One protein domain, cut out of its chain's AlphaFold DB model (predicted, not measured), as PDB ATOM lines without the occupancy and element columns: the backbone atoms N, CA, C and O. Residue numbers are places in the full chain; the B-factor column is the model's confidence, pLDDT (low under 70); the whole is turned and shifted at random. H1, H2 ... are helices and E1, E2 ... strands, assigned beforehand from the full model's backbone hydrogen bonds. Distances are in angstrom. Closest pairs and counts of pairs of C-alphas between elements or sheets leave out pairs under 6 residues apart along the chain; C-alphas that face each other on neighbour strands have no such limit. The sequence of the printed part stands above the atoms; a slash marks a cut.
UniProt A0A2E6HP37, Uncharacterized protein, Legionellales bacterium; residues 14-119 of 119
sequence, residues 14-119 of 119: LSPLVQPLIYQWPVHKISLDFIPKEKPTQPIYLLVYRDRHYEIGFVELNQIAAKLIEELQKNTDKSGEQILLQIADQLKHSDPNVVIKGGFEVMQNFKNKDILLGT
ATOM      1  N   LEU A  14      39.651  38.136 -36.055       97.56
ATOM      2  CA  LEU A  14      40.358  37.871 -34.804       97.56
ATOM      3  C   LEU A  14      40.581  39.173 -34.027       97.56
ATOM      4  O   LEU A  14      40.976  40.192 -34.594       97.56
ATOM      5  N   SER A  15      40.359  39.134 -32.716       97.06
ATOM      6  CA  SER A  15      40.672  40.262 -31.845       97.06
ATOM      7  C   SER A  15      42.185  40.534 -31.825       97.06
ATOM      8  O   SER A  15      42.972  39.603 -31.643       97.06
ATOM      9  N   PRO A  16      42.626  41.803 -31.934       94.88
ATOM     10  CA  PRO A  16      44.045  42.153 -31.830       94.88
ATOM     11  C   PRO A  16      44.593  41.980 -30.405       94.88
ATOM     12  O   PRO A  16      45.786  42.140 -30.174       94.88
ATOM     13  N   LEU A  17      43.721  41.687 -29.435       96.44
ATOM     14  CA  LEU A  17      44.052  41.496 -28.022       96.44
ATOM     15  C   LEU A  17      44.214  40.016 -27.657       96.44
ATOM     16  O   LEU A  17      44.104  39.649 -26.488       96.44
ATOM     17  N   VAL A  18      44.450  39.175 -28.660       96.81
ATOM     18  CA  VAL A  18      44.689  37.742 -28.525       96.81
ATOM     19  C   VAL A  18      46.174  37.463 -28.715       96.81
ATOM     20  O   VAL A  18      46.770  37.894 -29.699       96.81
ATOM     21  N   GLN A  19      46.757  36.693 -27.800       96.06
ATOM     22  CA  GLN A  19      48.153  36.281 -27.852       96.06
ATOM     23  C   GLN A  19      48.270  34.760 -27.663       96.06
ATOM     24  O   GLN A  19      48.000  34.259 -26.565       96.06
ATOM     25  N   PRO A  20      48.676  34.000 -28.697       94.81
ATOM     26  CA  PRO A  20      48.977  32.584 -28.546       94.81
ATOM     27  C   PRO A  20      50.308  32.397 -27.813       94.81
ATOM     28  O   PRO A  20      51.294  33.083 -28.085       94.81
ATOM     29  N   LEU A  21      50.344  31.434 -26.898       94.31
ATOM     30  CA  LEU A  21      51.522  31.039 -26.138       94.31
ATOM     31  C   LEU A  21      51.758  29.540 -26.310       94.31
ATOM     32  O   LEU A  21      50.823  28.741 -26.262       94.31
ATOM     33  N   ILE A  22      53.021  29.155 -26.469       92.94
ATOM     34  CA  ILE A  22      53.415  27.759 -26.650       92.94
ATOM     35  C   ILE A  22      54.409  27.407 -25.553       92.94
ATOM     36  O   ILE A  22      55.480  28.005 -25.457       92.94
ATOM     37  N   TYR A  23      54.056  26.420 -24.735       92.44
ATOM     38  CA  TYR A  23      54.902  25.945 -23.648       92.44
ATOM     39  C   TYR A  23      55.156  24.457 -23.768       92.44
ATOM     40  O   TYR A  23      54.283  23.667 -24.103       92.44
ATOM     41  N   GLN A  24      56.366  24.052 -23.408       92.00
ATOM     42  CA  GLN A  24      56.706  22.638 -23.328       92.00
ATOM     43  C   GLN A  24      56.218  21.981 -22.026       92.00
ATOM     44  O   GLN A  24      56.221  20.760 -21.921       92.00
ATOM     45  N   TRP A  25      55.813  22.780 -21.038       91.44
ATOM     46  CA  TRP A  25      55.331  22.338 -19.732       91.44
ATOM     47  C   TRP A  25      53.917  22.871 -19.485       91.44
ATOM     48  O   TRP A  25      53.602  23.964 -19.965       91.44
ATOM     49  N   PRO A  26      53.064  22.160 -18.722       89.69
ATOM     50  CA  PRO A  26      51.713  22.612 -18.396       89.69
ATOM     51  C   PRO A  26      51.758  23.692 -17.313       89.69
ATOM     52  O   PRO A  26      51.261  23.501 -16.210       89.69
ATOM     53  N   VAL A  27      52.371  24.834 -17.626       90.94
ATOM     54  CA  VAL A  27      52.616  25.932 -16.677       90.94
ATOM     55  C   VAL A  27      51.334  26.411 -15.996       90.94
ATOM     56  O   VAL A  27      51.345  26.695 -14.806       90.94
ATOM     57  N   HIS A  28      50.213  26.389 -16.716       88.75
ATOM     58  CA  HIS A  28      48.885  26.754 -16.221       88.75
ATOM     59  C   HIS A  28      48.300  25.773 -15.184       88.75
ATOM     60  O   HIS A  28      47.303  26.095 -14.549       88.75
ATOM     61  N   LYS A  29      48.888  24.579 -15.022       89.94
ATOM     62  CA  LYS A  29      48.482  23.570 -14.026       89.94
ATOM     63  C   LYS A  29      49.402  23.556 -12.804       89.94
ATOM     64  O   LYS A  29      49.045  22.948 -11.799       89.94
ATOM     65  N   ILE A  30      50.580  24.184 -12.886       91.56
ATOM     66  CA  ILE A  30      51.575  24.147 -11.810       91.56
ATOM     67  C   ILE A  30      51.015  24.855 -10.577       91.56
ATOM     68  O   ILE A  30      50.633  26.020 -10.630       91.56
ATOM     69  N   SER A  31      50.992  24.138  -9.462       92.69
ATOM     70  CA  SER A  31      50.535  24.618  -8.160       92.69
ATOM     71  C   SER A  31      51.306  23.907  -7.047       92.69
ATOM     72  O   SER A  31      52.127  23.029  -7.317       92.69
ATOM     73  N   LEU A  32      51.043  24.268  -5.789       92.75
ATOM     74  CA  LEU A  32      51.622  23.561  -4.641       92.75
ATOM     75  C   LEU A  32      51.232  22.071  -4.624       92.75
ATOM     76  O   LEU A  32      52.046  21.238  -4.229       92.75
ATOM     77  N   ASP A  33      50.037  21.738  -5.119       94.75
ATOM     78  CA  ASP A  33      49.505  20.371  -5.138       94.75
ATOM     79  C   ASP A  33      49.848  19.601  -6.426       94.75
ATOM     80  O   ASP A  33      49.732  18.375  -6.475       94.75
ATOM     81  N   PHE A  34      50.290  20.294  -7.483       92.06
ATOM     82  CA  PHE A  34      50.636  19.677  -8.763       92.06
ATOM     83  C   PHE A  34      51.909  20.271  -9.363       92.06
ATOM     84  O   PHE A  34      51.920  21.378  -9.902       92.06
ATOM     85  N   ILE A  35      52.975  19.470  -9.354       93.06
ATOM     86  CA  ILE A  35      54.215  19.746 -10.078       93.06
ATOM     87  C   ILE A  35      54.400  18.641 -11.128       93.06
ATOM     88  O   ILE A  35      54.533  17.469 -10.756       93.06
ATOM     89  N   PRO A  36      54.412  18.977 -12.431       89.69
ATOM     90  CA  PRO A  36      54.655  18.014 -13.497       89.69
ATOM     91  C   PRO A  36      56.019  17.354 -13.310       89.69
ATOM     92  O   PRO A  36      57.042  18.034 -13.262       89.69
ATOM     93  N   LYS A  37      56.036  16.024 -13.218       91.44
ATOM     94  CA  LYS A  37      57.279  15.248 -13.080       91.44
ATOM     95  C   LYS A  37      57.879  14.853 -14.426       91.44
ATOM     96  O   LYS A  37      59.068  14.572 -14.510       91.44
ATOM     97  N   GLU A  38      57.060  14.862 -15.471       90.50
ATOM     98  CA  GLU A  38      57.441  14.454 -16.817       90.50
ATOM     99  C   GLU A  38      57.075  15.536 -17.825       90.50
ATOM    100  O   GLU A  38      56.033  16.191 -17.724       90.50
ATOM    101  N   LYS A  39      57.964  15.724 -18.801       88.69
ATOM    102  CA  LYS A  39      57.781  16.664 -19.899       88.69
ATOM    103  C   LYS A  39      56.800  16.064 -20.918       88.69
ATOM    104  O   LYS A  39      57.098  14.996 -21.453       88.69
ATOM    105  N   PRO A  40      55.684  16.745 -21.240       89.56
ATOM    106  CA  PRO A  40      54.781  16.321 -22.304       89.56
ATOM    107  C   PRO A  40      55.502  16.099 -23.637       89.56
ATOM    108  O   PRO A  40      56.411  16.851 -23.999       89.56
ATOM    109  N   THR A  41      55.061  15.089 -24.386       89.12
ATOM    110  CA  THR A  41      55.570  14.780 -25.731       89.12
ATOM    111  C   THR A  41      55.157  15.826 -26.762       89.12
ATOM    112  O   THR A  41      55.914  16.102 -27.690       89.12
ATOM    113  N   GLN A  42      53.987  16.440 -26.582       87.31
ATOM    114  CA  GLN A  42      53.492  17.533 -27.412       87.31
ATOM    115  C   GLN A  42      53.521  18.862 -26.645       87.31
ATOM    116  O   GLN A  42      53.312  18.866 -25.429       87.31
ATOM    117  N   PRO A  43      53.781  19.990 -27.328       89.62
ATOM    118  CA  PRO A  43      53.681  21.301 -26.709       89.62
ATOM    119  C   PRO A  43      52.231  21.614 -26.327       89.62
ATOM    120  O   PRO A  43      51.280  21.148 -26.951       89.62
ATOM    121  N   ILE A  44      52.086  22.449 -25.308       92.19
ATOM    122  CA  ILE A  44      50.812  22.956 -24.816       92.19
ATOM    123  C   ILE A  44      50.592  24.330 -25.420       92.19
ATOM    124  O   ILE A  44      51.424  25.230 -25.273       92.19
ATOM    125  N   TYR A  45      49.449  24.474 -26.077       94.88
ATOM    126  CA  TYR A  45      49.009  25.717 -26.683       94.88
ATOM    127  C   TYR A  45      48.045  26.405 -25.727       94.88
ATOM    128  O   TYR A  45      47.012  25.846 -25.365       94.88
ATOM    129  N   LEU A  46      48.390  27.613 -25.306       95.88
ATOM    130  CA  LEU A  46      47.523  28.481 -24.524       95.88
ATOM    131  C   LEU A  46      47.167  29.710 -25.354       95.88
ATOM    132  O   LEU A  46      47.960  30.178 -26.167       95.88
ATOM    133  N   LEU A  47      45.987  30.257 -25.110       96.88
ATOM    134  CA  LEU A  47      45.563  31.537 -25.646       96.88
ATOM    135  C   LEU A  47      45.305  32.487 -24.492       96.88
ATOM    136  O   LEU A  47      44.465  32.195 -23.639       96.88
ATOM    137  N   VAL A  48      46.016  33.608 -24.477       96.94
ATOM    138  CA  VAL A  48      45.685  34.745 -23.618       96.94
ATOM    139  C   VAL A  48      44.843  35.698 -24.436       96.94
ATOM    140  O   VAL A  48      45.168  35.978 -25.589       96.94
ATOM    141  N   TYR A  49      43.763  36.191 -23.855       97.69
ATOM    142  CA  TYR A  49      42.918  37.183 -24.499       97.69
ATOM    143  C   TYR A  49      42.448  38.208 -23.477       97.69
ATOM    144  O   TYR A  49      42.414  37.931 -22.276       97.69
ATOM    145  N   ARG A  50      42.094  39.393 -23.969       98.00
ATOM    146  CA  ARG A  50      41.376  40.396 -23.189       98.00
ATOM    147  C   ARG A  50      39.994  40.595 -23.782       98.00
ATOM    148  O   ARG A  50      39.889  40.855 -24.981       98.00
ATOM    149  N   ASP A  51      38.975  40.483 -22.944       96.19
ATOM    150  CA  ASP A  51      37.591  40.687 -23.361       96.19
ATOM    151  C   ASP A  51      37.211  42.180 -23.427       96.19
ATOM    152  O   ASP A  51      38.020  43.076 -23.142       96.19
ATOM    153  N   ARG A  52      35.961  42.471 -23.811       93.62
ATOM    154  CA  ARG A  52      35.442  43.850 -23.890       93.62
ATOM    155  C   ARG A  52      35.292  44.556 -22.536       93.62
ATOM    156  O   ARG A  52      35.142  45.776 -22.517       93.62
ATOM    157  N   HIS A  53      35.319  43.818 -21.428       95.81
ATOM    158  CA  HIS A  53      35.267  44.343 -20.061       95.81
ATOM    159  C   HIS A  53      36.664  44.550 -19.463       95.81
ATOM    160  O   HIS A  53      36.777  44.913 -18.297       95.81
ATOM    161  N   TYR A  54      37.715  44.393 -20.275       94.62
ATOM    162  CA  TYR A  54      39.122  44.481 -19.887       94.62
ATOM    163  C   TYR A  54      39.619  43.322 -19.011       94.62
ATOM    164  O   TYR A  54      40.740  43.393 -18.504       94.62
ATOM    165  N   GLU A  55      38.852  42.239 -18.904       97.25
ATOM    166  CA  GLU A  55      39.240  41.051 -18.152       97.25
ATOM    167  C   GLU A  55      40.180  40.169 -18.977       97.25
ATOM    168  O   GLU A  55      40.008  39.984 -20.186       97.25
ATOM    169  N   ILE A  56      41.203  39.624 -18.315       96.81
ATOM    170  CA  ILE A  56      42.169  38.716 -18.938       96.81
ATOM    171  C   ILE A  56      41.709  37.276 -18.751       96.81
ATOM    172  O   ILE A  56      41.535  36.804 -17.629       96.81
ATOM    173  N   GLY A  57      41.584  36.555 -19.862       95.88
ATOM    174  CA  GLY A  57      41.239  35.144 -19.875       95.88
ATOM    175  C   GLY A  57      42.340  34.264 -20.458       95.88
ATOM    176  O   GLY A  57      43.191  34.703 -21.234       95.88
ATOM    177  N   PHE A  58      42.276  32.980 -20.101       95.31
ATOM    178  CA  PHE A  58      43.174  31.936 -20.588       95.31
ATOM    179  C   PHE A  58      42.365  30.758 -21.131       95.31
ATOM    180  O   PHE A  58      41.359  30.361 -20.538       95.31
ATOM    181  N   VAL A  59      42.806  30.179 -22.247       94.81
ATOM    182  CA  VAL A  59      42.230  28.946 -22.806       94.81
ATOM    183  C   VAL A  59      43.355  27.997 -23.200       94.81
ATOM    184  O   VAL A  59      44.249  28.390 -23.942       94.81
ATOM    185  N   GLU A  60      43.311  26.746 -22.734       95.00
ATOM    186  CA  GLU A  60      44.126  25.667 -23.305       95.00
ATOM    187  C   GLU A  60      43.501  25.231 -24.636       95.00
ATOM    188  O   GLU A  60      42.323  24.877 -24.696       95.00
ATOM    189  N   LEU A  61      44.273  25.313 -25.717       95.06
ATOM    190  CA  LEU A  61      43.815  25.013 -27.067       95.06
ATOM    191  C   LEU A  61      44.060  23.540 -27.392       95.06
ATOM    192  O   LEU A  61      45.169  23.029 -27.241       95.06
ATOM    193  N   ASN A  62      43.032  22.876 -27.921       91.19
ATOM    194  CA  ASN A  62      43.225  21.600 -28.600       91.19
ATOM    195  C   ASN A  62      43.880  21.816 -29.982       91.19
ATOM    196  O   ASN A  62      44.072  22.946 -30.434       91.19
ATOM    197  N   GLN A  63      44.197  20.722 -30.675       89.06
ATOM    198  CA  GLN A  63      44.887  20.773 -31.965       89.06
ATOM    199  C   GLN A  63      44.129  21.574 -33.042       89.06
ATOM    200  O   GLN A  63      44.752  22.332 -33.784       89.06
ATOM    201  N   ILE A  64      42.798  21.444 -33.105       92.19
ATOM    202  CA  ILE A  64      41.955  22.174 -34.067       92.19
ATOM    203  C   ILE A  64      41.957  23.669 -33.737       92.19
ATOM    204  O   ILE A  64      42.200  24.491 -34.615       92.19
ATOM    205  N   ALA A  65      41.746  24.029 -32.471       95.31
ATOM    206  CA  ALA A  65      41.696  25.415 -32.021       95.31
ATOM    207  C   ALA A  65      43.049  26.128 -32.183       95.31
ATOM    208  O   ALA A  65      43.087  27.287 -32.588       95.31
ATOM    209  N   ALA A  66      44.162  25.432 -31.926       94.19
ATOM    210  CA  ALA A  66      45.504  25.962 -32.154       94.19
ATOM    211  C   ALA A  66      45.745  26.271 -33.639       94.19
ATOM    212  O   ALA A  66      46.214  27.359 -33.972       94.19
ATOM    213  N   LYS A  67      45.365  25.350 -34.537       93.88
ATOM    214  CA  LYS A  67      45.468  25.572 -35.985       93.88
ATOM    215  C   LYS A  67      44.544  26.678 -36.476       93.88
ATOM    216  O   LYS A  67      44.962  27.501 -37.280       93.88
ATOM    217  N   LEU A  68      43.333  26.748 -35.937       96.69
ATOM    218  CA  LEU A  68      42.387  27.812 -36.241       96.69
ATOM    219  C   LEU A  68      42.949  29.194 -35.893       96.69
ATOM    220  O   LEU A  68      42.892  30.085 -36.731       96.69
ATOM    221  N   ILE A  69      43.537  29.374 -34.704       97.00
ATOM    222  CA  ILE A  69      44.186  30.643 -34.336       97.00
ATOM    223  C   ILE A  69      45.335  30.977 -35.293       97.00
ATOM    224  O   ILE A  69      45.429  32.118 -35.740       97.00
ATOM    225  N   GLU A  70      46.177  30.002 -35.640       94.88
ATOM    226  CA  GLU A  70      47.294  30.218 -36.566       94.88
ATOM    227  C   GLU A  70      46.823  30.699 -37.950       94.88
ATOM    228  O   GLU A  70      47.413  31.621 -38.517       94.88
ATOM    229  N   GLU A  71      45.769  30.087 -38.490       96.25
ATOM    230  CA  GLU A  71      45.197  30.477 -39.781       96.25
ATOM    231  C   GLU A  71      44.503  31.840 -39.697       96.25
ATOM    232  O   GLU A  71      44.730  32.694 -40.550       96.25
ATOM    233  N   LEU A  72      43.732  32.097 -38.636       96.62
ATOM    234  CA  LEU A  72      43.052  33.378 -38.418       96.62
ATOM    235  C   LEU A  72      44.026  34.554 -38.290       96.62
ATOM    236  O   LEU A  72      43.740  35.628 -38.805       96.62
ATOM    237  N   GLN A  73      45.186  34.361 -37.653       95.12
ATOM    238  CA  GLN A  73      46.213  35.406 -37.537       95.12
ATOM    239  C   GLN A  73      46.770  35.865 -38.890       95.12
ATOM    240  O   GLN A  73      47.273  36.983 -38.999       95.12
ATOM    241  N   LYS A  74      46.714  35.002 -39.909       94.50
ATOM    242  CA  LYS A  74      47.229  35.262 -41.260       94.50
ATOM    243  C   LYS A  74      46.103  35.523 -42.265       94.50
ATOM    244  O   LYS A  74      46.386  35.839 -43.417       94.50
ATOM    245  N   ASN A  75      44.847  35.347 -41.854       95.62
ATOM    246  CA  ASN A  75      43.698  35.403 -42.741       95.62
ATOM    247  C   ASN A  75      43.314  36.845 -43.076       95.62
ATOM    248  O   ASN A  75      43.219  37.694 -42.193       95.62
ATOM    249  N   THR A  76      43.020  37.097 -44.351       92.94
ATOM    250  CA  THR A  76      42.536  38.408 -44.816       92.94
ATOM    251  C   THR A  76      41.287  38.321 -45.687       92.94
ATOM    252  O   THR A  76      40.584  39.313 -45.846       92.94
ATOM    253  N   ASP A  77      41.008  37.145 -46.248       96.69
ATOM    254  CA  ASP A  77      40.073  36.968 -47.358       96.69
ATOM    255  C   ASP A  77      39.259  35.668 -47.289       96.69
ATOM    256  O   ASP A  77      38.234  35.559 -47.960       96.69
ATOM    257  N   LYS A  78      39.673  34.678 -46.486       97.94
ATOM    258  CA  LYS A  78      38.978  33.388 -46.411       97.94
ATOM    259  C   LYS A  78      37.833  33.430 -45.414       97.94
ATOM    260  O   LYS A  78      37.954  33.970 -44.312       97.94
ATOM    261  N   SER A  79      36.748  32.777 -45.804       98.19
ATOM    262  CA  SER A  79      35.624  32.482 -44.925       98.19
ATOM    263  C   SER A  79      35.990  31.455 -43.849       98.19
ATOM    264  O   SER A  79      36.952  30.692 -44.002       98.19
ATOM    265  N   GLY A  80      35.210  31.399 -42.768       97.56
ATOM    266  CA  GLY A  80      35.413  30.404 -41.713       97.56
ATOM    267  C   GLY A  80      35.377  28.966 -42.233       97.56
ATOM    268  O   GLY A  80      36.228  28.161 -41.869       97.56
ATOM    269  N   GLU A  81      34.460  28.651 -43.146       97.44
ATOM    270  CA  GLU A  81      34.366  27.327 -43.765       97.44
ATOM    271  C   GLU A  81      35.636  26.968 -44.553       97.44
ATOM    272  O   GLU A  81      36.182  25.877 -44.382       97.44
ATOM    273  N   GLN A  82      36.162  27.897 -45.357       97.62
ATOM    274  CA  GLN A  82      37.404  27.684 -46.109       97.62
ATOM    275  C   GLN A  82      38.605  27.443 -45.187       97.62
ATOM    276  O   GLN A  82      39.434  26.578 -45.475       97.62
ATOM    277  N   ILE A  83      38.687  28.170 -44.068       97.81
ATOM    278  CA  ILE A  83      39.732  27.961 -43.057       97.81
ATOM    279  C   ILE A  83      39.609  26.561 -42.446       97.81
ATOM    280  O   ILE A  83      40.598  25.834 -42.368       97.81
ATOM    281  N   LEU A  84      38.405  26.147 -42.046       97.00
ATOM    282  CA  LEU A  84      38.186  24.837 -41.428       97.00
ATOM    283  C   LEU A  84      38.456  23.676 -42.391       97.00
ATOM    284  O   LEU A  84      39.037  22.670 -41.981       97.00
ATOM    285  N   LEU A  85      38.109  23.825 -43.672       95.75
ATOM    286  CA  LEU A  85      38.457  22.863 -44.720       95.75
ATOM    287  C   LEU A  85      39.975  22.741 -44.896       95.75
ATOM    288  O   LEU A  85      40.497  21.629 -44.972       95.75
ATOM    289  N   GLN A  86      40.696  23.865 -44.898       95.44
ATOM    290  CA  GLN A  86      42.158  23.857 -44.965       95.44
ATOM    291  C   GLN A  86      42.776  23.159 -43.745       95.44
ATOM    292  O   GLN A  86      43.726  22.390 -43.883       95.44
ATOM    293  N   ILE A  87      42.231  23.383 -42.548       95.38
ATOM    294  CA  ILE A  87      42.695  22.717 -41.325       95.38
ATOM    295  C   ILE A  87      42.438  21.210 -41.398       95.38
ATOM    296  O   ILE A  87      43.308  20.429 -41.012       95.38
ATOM    297  N   ALA A  88      41.284  20.782 -41.912       94.94
ATOM    298  CA  ALA A  88      40.977  19.362 -42.077       94.94
ATOM    299  C   ALA A  88      42.011  18.649 -42.965       94.94
ATOM    300  O   ALA A  88      42.481  17.564 -42.605       94.94
ATOM    301  N   ASP A  89      42.411  19.290 -44.067       93.69
ATOM    302  CA  ASP A  89      43.454  18.799 -44.973       93.69
ATOM    303  C   ASP A  89      44.835  18.753 -44.293       93.69
ATOM    304  O   ASP A  89      45.497  17.712 -44.278       93.69
ATOM    305  N   GLN A  90      45.238  19.837 -43.617       91.75
ATOM    306  CA  GLN A  90      46.516  19.911 -42.895       91.75
ATOM    307  C   GLN A  90      46.644  18.846 -41.797       91.75
ATOM    308  O   GLN A  90      47.723  18.285 -41.589       91.75
ATOM    309  N   LEU A  91      45.551  18.569 -41.083       89.62
ATOM    310  CA  LEU A  91      45.511  17.557 -40.031       89.62
ATOM    311  C   LEU A  91      45.400  16.129 -40.580       89.62
ATOM    312  O   LEU A  91      45.503  15.185 -39.797       89.62
ATOM    313  N   LYS A  92      45.214  15.960 -41.899       89.12
ATOM    314  CA  LYS A  92      44.966  14.668 -42.559       89.12
ATOM    315  C   LYS A  92      43.864  13.874 -41.854       89.12
ATOM    316  O   LYS A  92      43.979  12.661 -41.663       89.12
ATOM    317  N   HIS A  93      42.827  14.578 -41.403       81.75
ATOM    318  CA  HIS A  93      41.756  13.967 -40.633       81.75
ATOM    319  C   HIS A  93      40.919  13.066 -41.550       81.75
ATOM    320  O   HIS A  93      40.581  13.453 -42.665       81.75
ATOM    321  N   SER A  94      40.575  11.863 -41.088       83.75
ATOM    322  CA  SER A  94      39.837  10.876 -41.893       83.75
ATOM    323  C   SER A  94      38.414  11.319 -42.247       83.75
ATOM    324  O   SER A  94      37.851  10.837 -43.226       83.75
ATOM    325  N   ASP A  95      37.852  12.242 -41.465       87.81
ATOM    326  CA  ASP A  95      36.552  12.866 -41.711       87.81
ATOM    327  C   ASP A  95      36.648  14.396 -41.568       87.81
ATOM    328  O   ASP A  95      36.736  14.902 -40.441       87.81
ATOM    329  N   PRO A  96      36.638  15.149 -42.683       89.12
ATOM    330  CA  PRO A  96      36.639  16.608 -42.667       89.12
ATOM    331  C   PRO A  96      35.421  17.228 -41.971       89.12
ATOM    332  O   PRO A  96      35.541  18.299 -41.379       89.12
ATOM    333  N   ASN A  97      34.262  16.559 -41.967       91.25
ATOM    334  CA  ASN A  97      33.047  17.112 -41.360       91.25
ATOM    335  C   ASN A  97      33.170  17.232 -39.840       91.25
ATOM    336  O   ASN A  97      32.628  18.162 -39.245       91.25
ATOM    337  N   VAL A  98      33.920  16.325 -39.206       90.62
ATOM    338  CA  VAL A  98      34.217  16.398 -37.769       90.62
ATOM    339  C   VAL A  98      35.035  17.649 -37.451       90.62
ATOM    340  O   VAL A  98      34.749  18.334 -36.468       90.62
ATOM    341  N   VAL A  99      36.008  17.985 -38.303       92.62
ATOM    342  CA  VAL A  99      36.838  19.187 -38.141       92.62
ATOM    343  C   VAL A  99      36.012  20.449 -38.351       92.62
ATOM    344  O   VAL A  99      36.133  21.380 -37.560       92.62
ATOM    345  N   ILE A 100      35.130  20.472 -39.354       94.38
ATOM    346  CA  ILE A 100      34.245  21.616 -39.603       94.38
ATOM    347  C   ILE A 100      33.293  21.824 -38.423       94.38
ATOM    348  O   ILE A 100      33.193  22.931 -37.903       94.38
ATOM    349  N   LYS A 101      32.633  20.763 -37.944       94.25
ATOM    350  CA  LYS A 101      31.703  20.864 -36.815       94.25
ATOM    351  C   LYS A 101      32.413  21.314 -35.536       94.25
ATOM    352  O   LYS A 101      31.995  22.288 -34.918       94.25
ATOM    353  N   GLY A 102      33.500  20.637 -35.161       93.19
ATOM    354  CA  GLY A 102      34.262  20.983 -33.959       93.19
ATOM    355  C   GLY A 102      34.919  22.360 -34.060       93.19
ATOM    356  O   GLY A 102      34.931  23.122 -33.098       93.19
ATOM    357  N   GLY A 103      35.420  22.720 -35.240       95.88
ATOM    358  CA  GLY A 103      35.966  24.041 -35.520       95.88
ATOM    359  C   GLY A 103      34.918  25.145 -35.415       95.88
ATOM    360  O   GLY A 103      35.191  26.180 -34.812       95.88
ATOM    361  N   PHE A 104      33.702  24.911 -35.908       97.06
ATOM    362  CA  PHE A 104      32.604  25.862 -35.768       97.06
ATOM    363  C   PHE A 104      32.201  26.068 -34.303       97.06
ATOM    364  O   PHE A 104      32.067  27.211 -33.864       97.06
ATOM    365  N   GLU A 105      32.095  24.994 -33.515       96.69
ATOM    366  CA  GLU A 105      31.843  25.083 -32.068       96.69
ATOM    367  C   GLU A 105      32.936  25.906 -31.353       96.69
ATOM    368  O   GLU A 105      32.635  26.752 -30.503       96.69
ATOM    369  N   VAL A 106      34.207  25.727 -31.738       96.81
ATOM    370  CA  VAL A 106      35.329  26.543 -31.239       96.81
ATOM    371  C   VAL A 106      35.168  28.013 -31.634       96.81
ATOM    372  O   VAL A 106      35.315  28.885 -30.778       96.81
ATOM    373  N   MET A 107      34.827  28.313 -32.891       97.94
ATOM    374  CA  MET A 107      34.606  29.688 -33.355       97.94
ATOM    375  C   MET A 107      33.469  30.373 -32.587       97.94
ATOM    376  O   MET A 107      33.607  31.529 -32.186       97.94
ATOM    377  N   GLN A 108      32.373  29.662 -32.316       97.44
ATOM    378  CA  GLN A 108      31.278  30.180 -31.495       97.44
ATOM    379  C   GLN A 108      31.730  30.456 -30.054       97.44
ATOM    380  O   GLN A 108      31.426  31.514 -29.504       97.44
ATOM    381  N   ASN A 109      32.507  29.549 -29.449       96.69
ATOM    382  CA  ASN A 109      33.070  29.770 -28.115       96.69
ATOM    383  C   ASN A 109      33.985  31.000 -28.081       96.69
ATOM    384  O   ASN A 109      33.918  31.795 -27.146       96.69
ATOM    385  N   PHE A 110      34.815  31.172 -29.109       97.56
ATOM    386  CA  PHE A 110      35.706  32.318 -29.248       97.56
ATOM    387  C   PHE A 110      34.949  33.623 -29.442       97.56
ATOM    388  O   PHE A 110      35.337  34.626 -28.847       97.56
ATOM    389  N   LYS A 111      33.846  33.618 -30.197       97.44
ATOM    390  CA  LYS A 111      32.974  34.789 -30.323       97.44
ATOM    391  C   LYS A 111      32.386  35.205 -28.974       97.44
ATOM    392  O   LYS A 111      32.446  36.372 -28.610       97.44
ATOM    393  N   ASN A 112      31.914  34.241 -28.182       96.06
ATOM    394  CA  ASN A 112      31.365  34.504 -26.845       96.06
ATOM    395  C   ASN A 112      32.402  35.036 -25.837       96.06
ATOM    396  O   ASN A 112      32.024  35.543 -24.787       96.06
ATOM    397  N   LYS A 113      33.696  34.893 -26.138       96.75
ATOM    398  CA  LYS A 113      34.824  35.339 -25.309       96.75
ATOM    399  C   LYS A 113      35.535  36.574 -25.872       96.75
ATOM    400  O   LYS A 113      36.617  36.901 -25.403       96.75
ATOM    401  N   ASP A 114      34.986  37.212 -26.908       97.38
ATOM    402  CA  ASP A 114      35.623  38.328 -27.627       97.38
ATOM    403  C   ASP A 114      37.007  37.991 -28.229       97.38
ATOM    404  O   ASP A 114      37.805  38.876 -28.544       97.38
ATOM    405  N   ILE A 115      37.300  36.701 -28.428       97.75
ATOM    406  CA  ILE A 115      38.483  36.231 -29.164       97.75
ATOM    407  C   ILE A 115      38.241  36.412 -30.666       97.75
ATOM    408  O   ILE A 115      39.115  36.893 -31.387       97.75
ATOM    409  N   LEU A 116      37.040  36.056 -31.127       97.62
ATOM    410  CA  LEU A 116      36.518  36.435 -32.437       97.62
ATOM    411  C   LEU A 116      35.513  37.568 -32.257       97.62
ATOM    412  O   LEU A 116      34.695  37.535 -31.344       97.62
ATOM    413  N   LEU A 117      35.559  38.554 -33.142       96.75
ATOM    414  CA  LEU A 117      34.744  39.758 -33.021       96.75
ATOM    415  C   LEU A 117      33.519  39.754 -33.956       96.75
ATOM    416  O   LEU A 117      32.613  40.565 -33.779       96.75
ATOM    417  N   GLY A 118      33.467  38.838 -34.924       95.69
ATOM    418  CA  GLY A 118      32.434  38.774 -35.959       95.69
ATOM    419  C   GLY A 118      33.033  38.383 -37.306       95.69
ATOM    420  O   GLY A 118      34.054  37.686 -37.336       95.69
ATOM    421  N   THR A 119      32.422  38.855 -38.393       95.25
ATOM    422  CA  THR A 119      32.918  38.689 -39.773       95.25
ATOM    423  C   THR A 119      33.030  39.995 -40.557       95.25
ATOM    424  O   THR A 119      32.612  41.056 -40.038       95.25
TER     425      THR A 119
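AT A GLANCE: This is residues 14 to 119 of the 119 residues of an uncharacterized protein of Legionellales bacterium (UniProt A0A2E6HP37). A small antiparallel sheet of three strands, E1, E2 and E3, has helix H1 over one face, and two further helices, H2 and H3, pack on H1 and cross each other at a steep angle. From the sheet a long loop between E1 and E2 reaches away, and its residues 29 to 34 stick out free. The printed part has 106 residues, with elements in the order E1 E2 E3 H1 H2 H3 E4; the sheet order is E1 - E2 - E3, and the class is mixed, helices and strands. The whole is compact, with a radius of gyration of the C-alphas of 14.9 A, and flat, spanning 44 by 38 by 20 A.

HOW THE PARTS SIT: E1, residues 18 to 23, E2, residues 44 to 50, and E3, residues 56 to 61, form a meander, each strand the antiparallel neighbour of the one before. In the hairpin E1 and E2, N 21 and O 46 are 2.8 A apart, within hydrogen-bond range; in the hairpin E2 and E3, N 47 and O 59 are 2.8 A apart. H1, residues 63 to 74, is on the sheet at a height of 10.1 A. H2, residues 80 to 90, touches H1, the C-alphas of Lys 67 and Ile 87 being closest at 6.7 A, at a steep tilt of 60 degrees, opposite ways. H3, residues 96 to 112, touches H2 at a steep tilt of 49 degrees, opposite ways; their closest C-alphas, of Ala 88 and Pro 96, are 5.2 A apart. H3 also touches H1 with residues 99 to 106 alone; the C-alphas of Ile 64 and Gly 103 are closest, 6.4 A. Every O i to N i+4 pair is within hydrogen-bond range in H2 and H3, and 7 of 8 in H1.

IN THESE COORDINATES: E1 begins at C-alpha 18, (44.689, 37.742, -28.525). E2 is 19.9 A long and H3 24.5 A. E4, residues 116 to 118, pairs with no named strand and ends at C-alpha 118, (32.434, 38.774, -35.959).

THE WHOLE: The C-alphas of Asp 33 and Asp 77 are the two farthest apart, 46.3 A. The printed part has no cut. The link E1 to E2 is long, with 20 residues. No printed residue is under 70 in pLDDT.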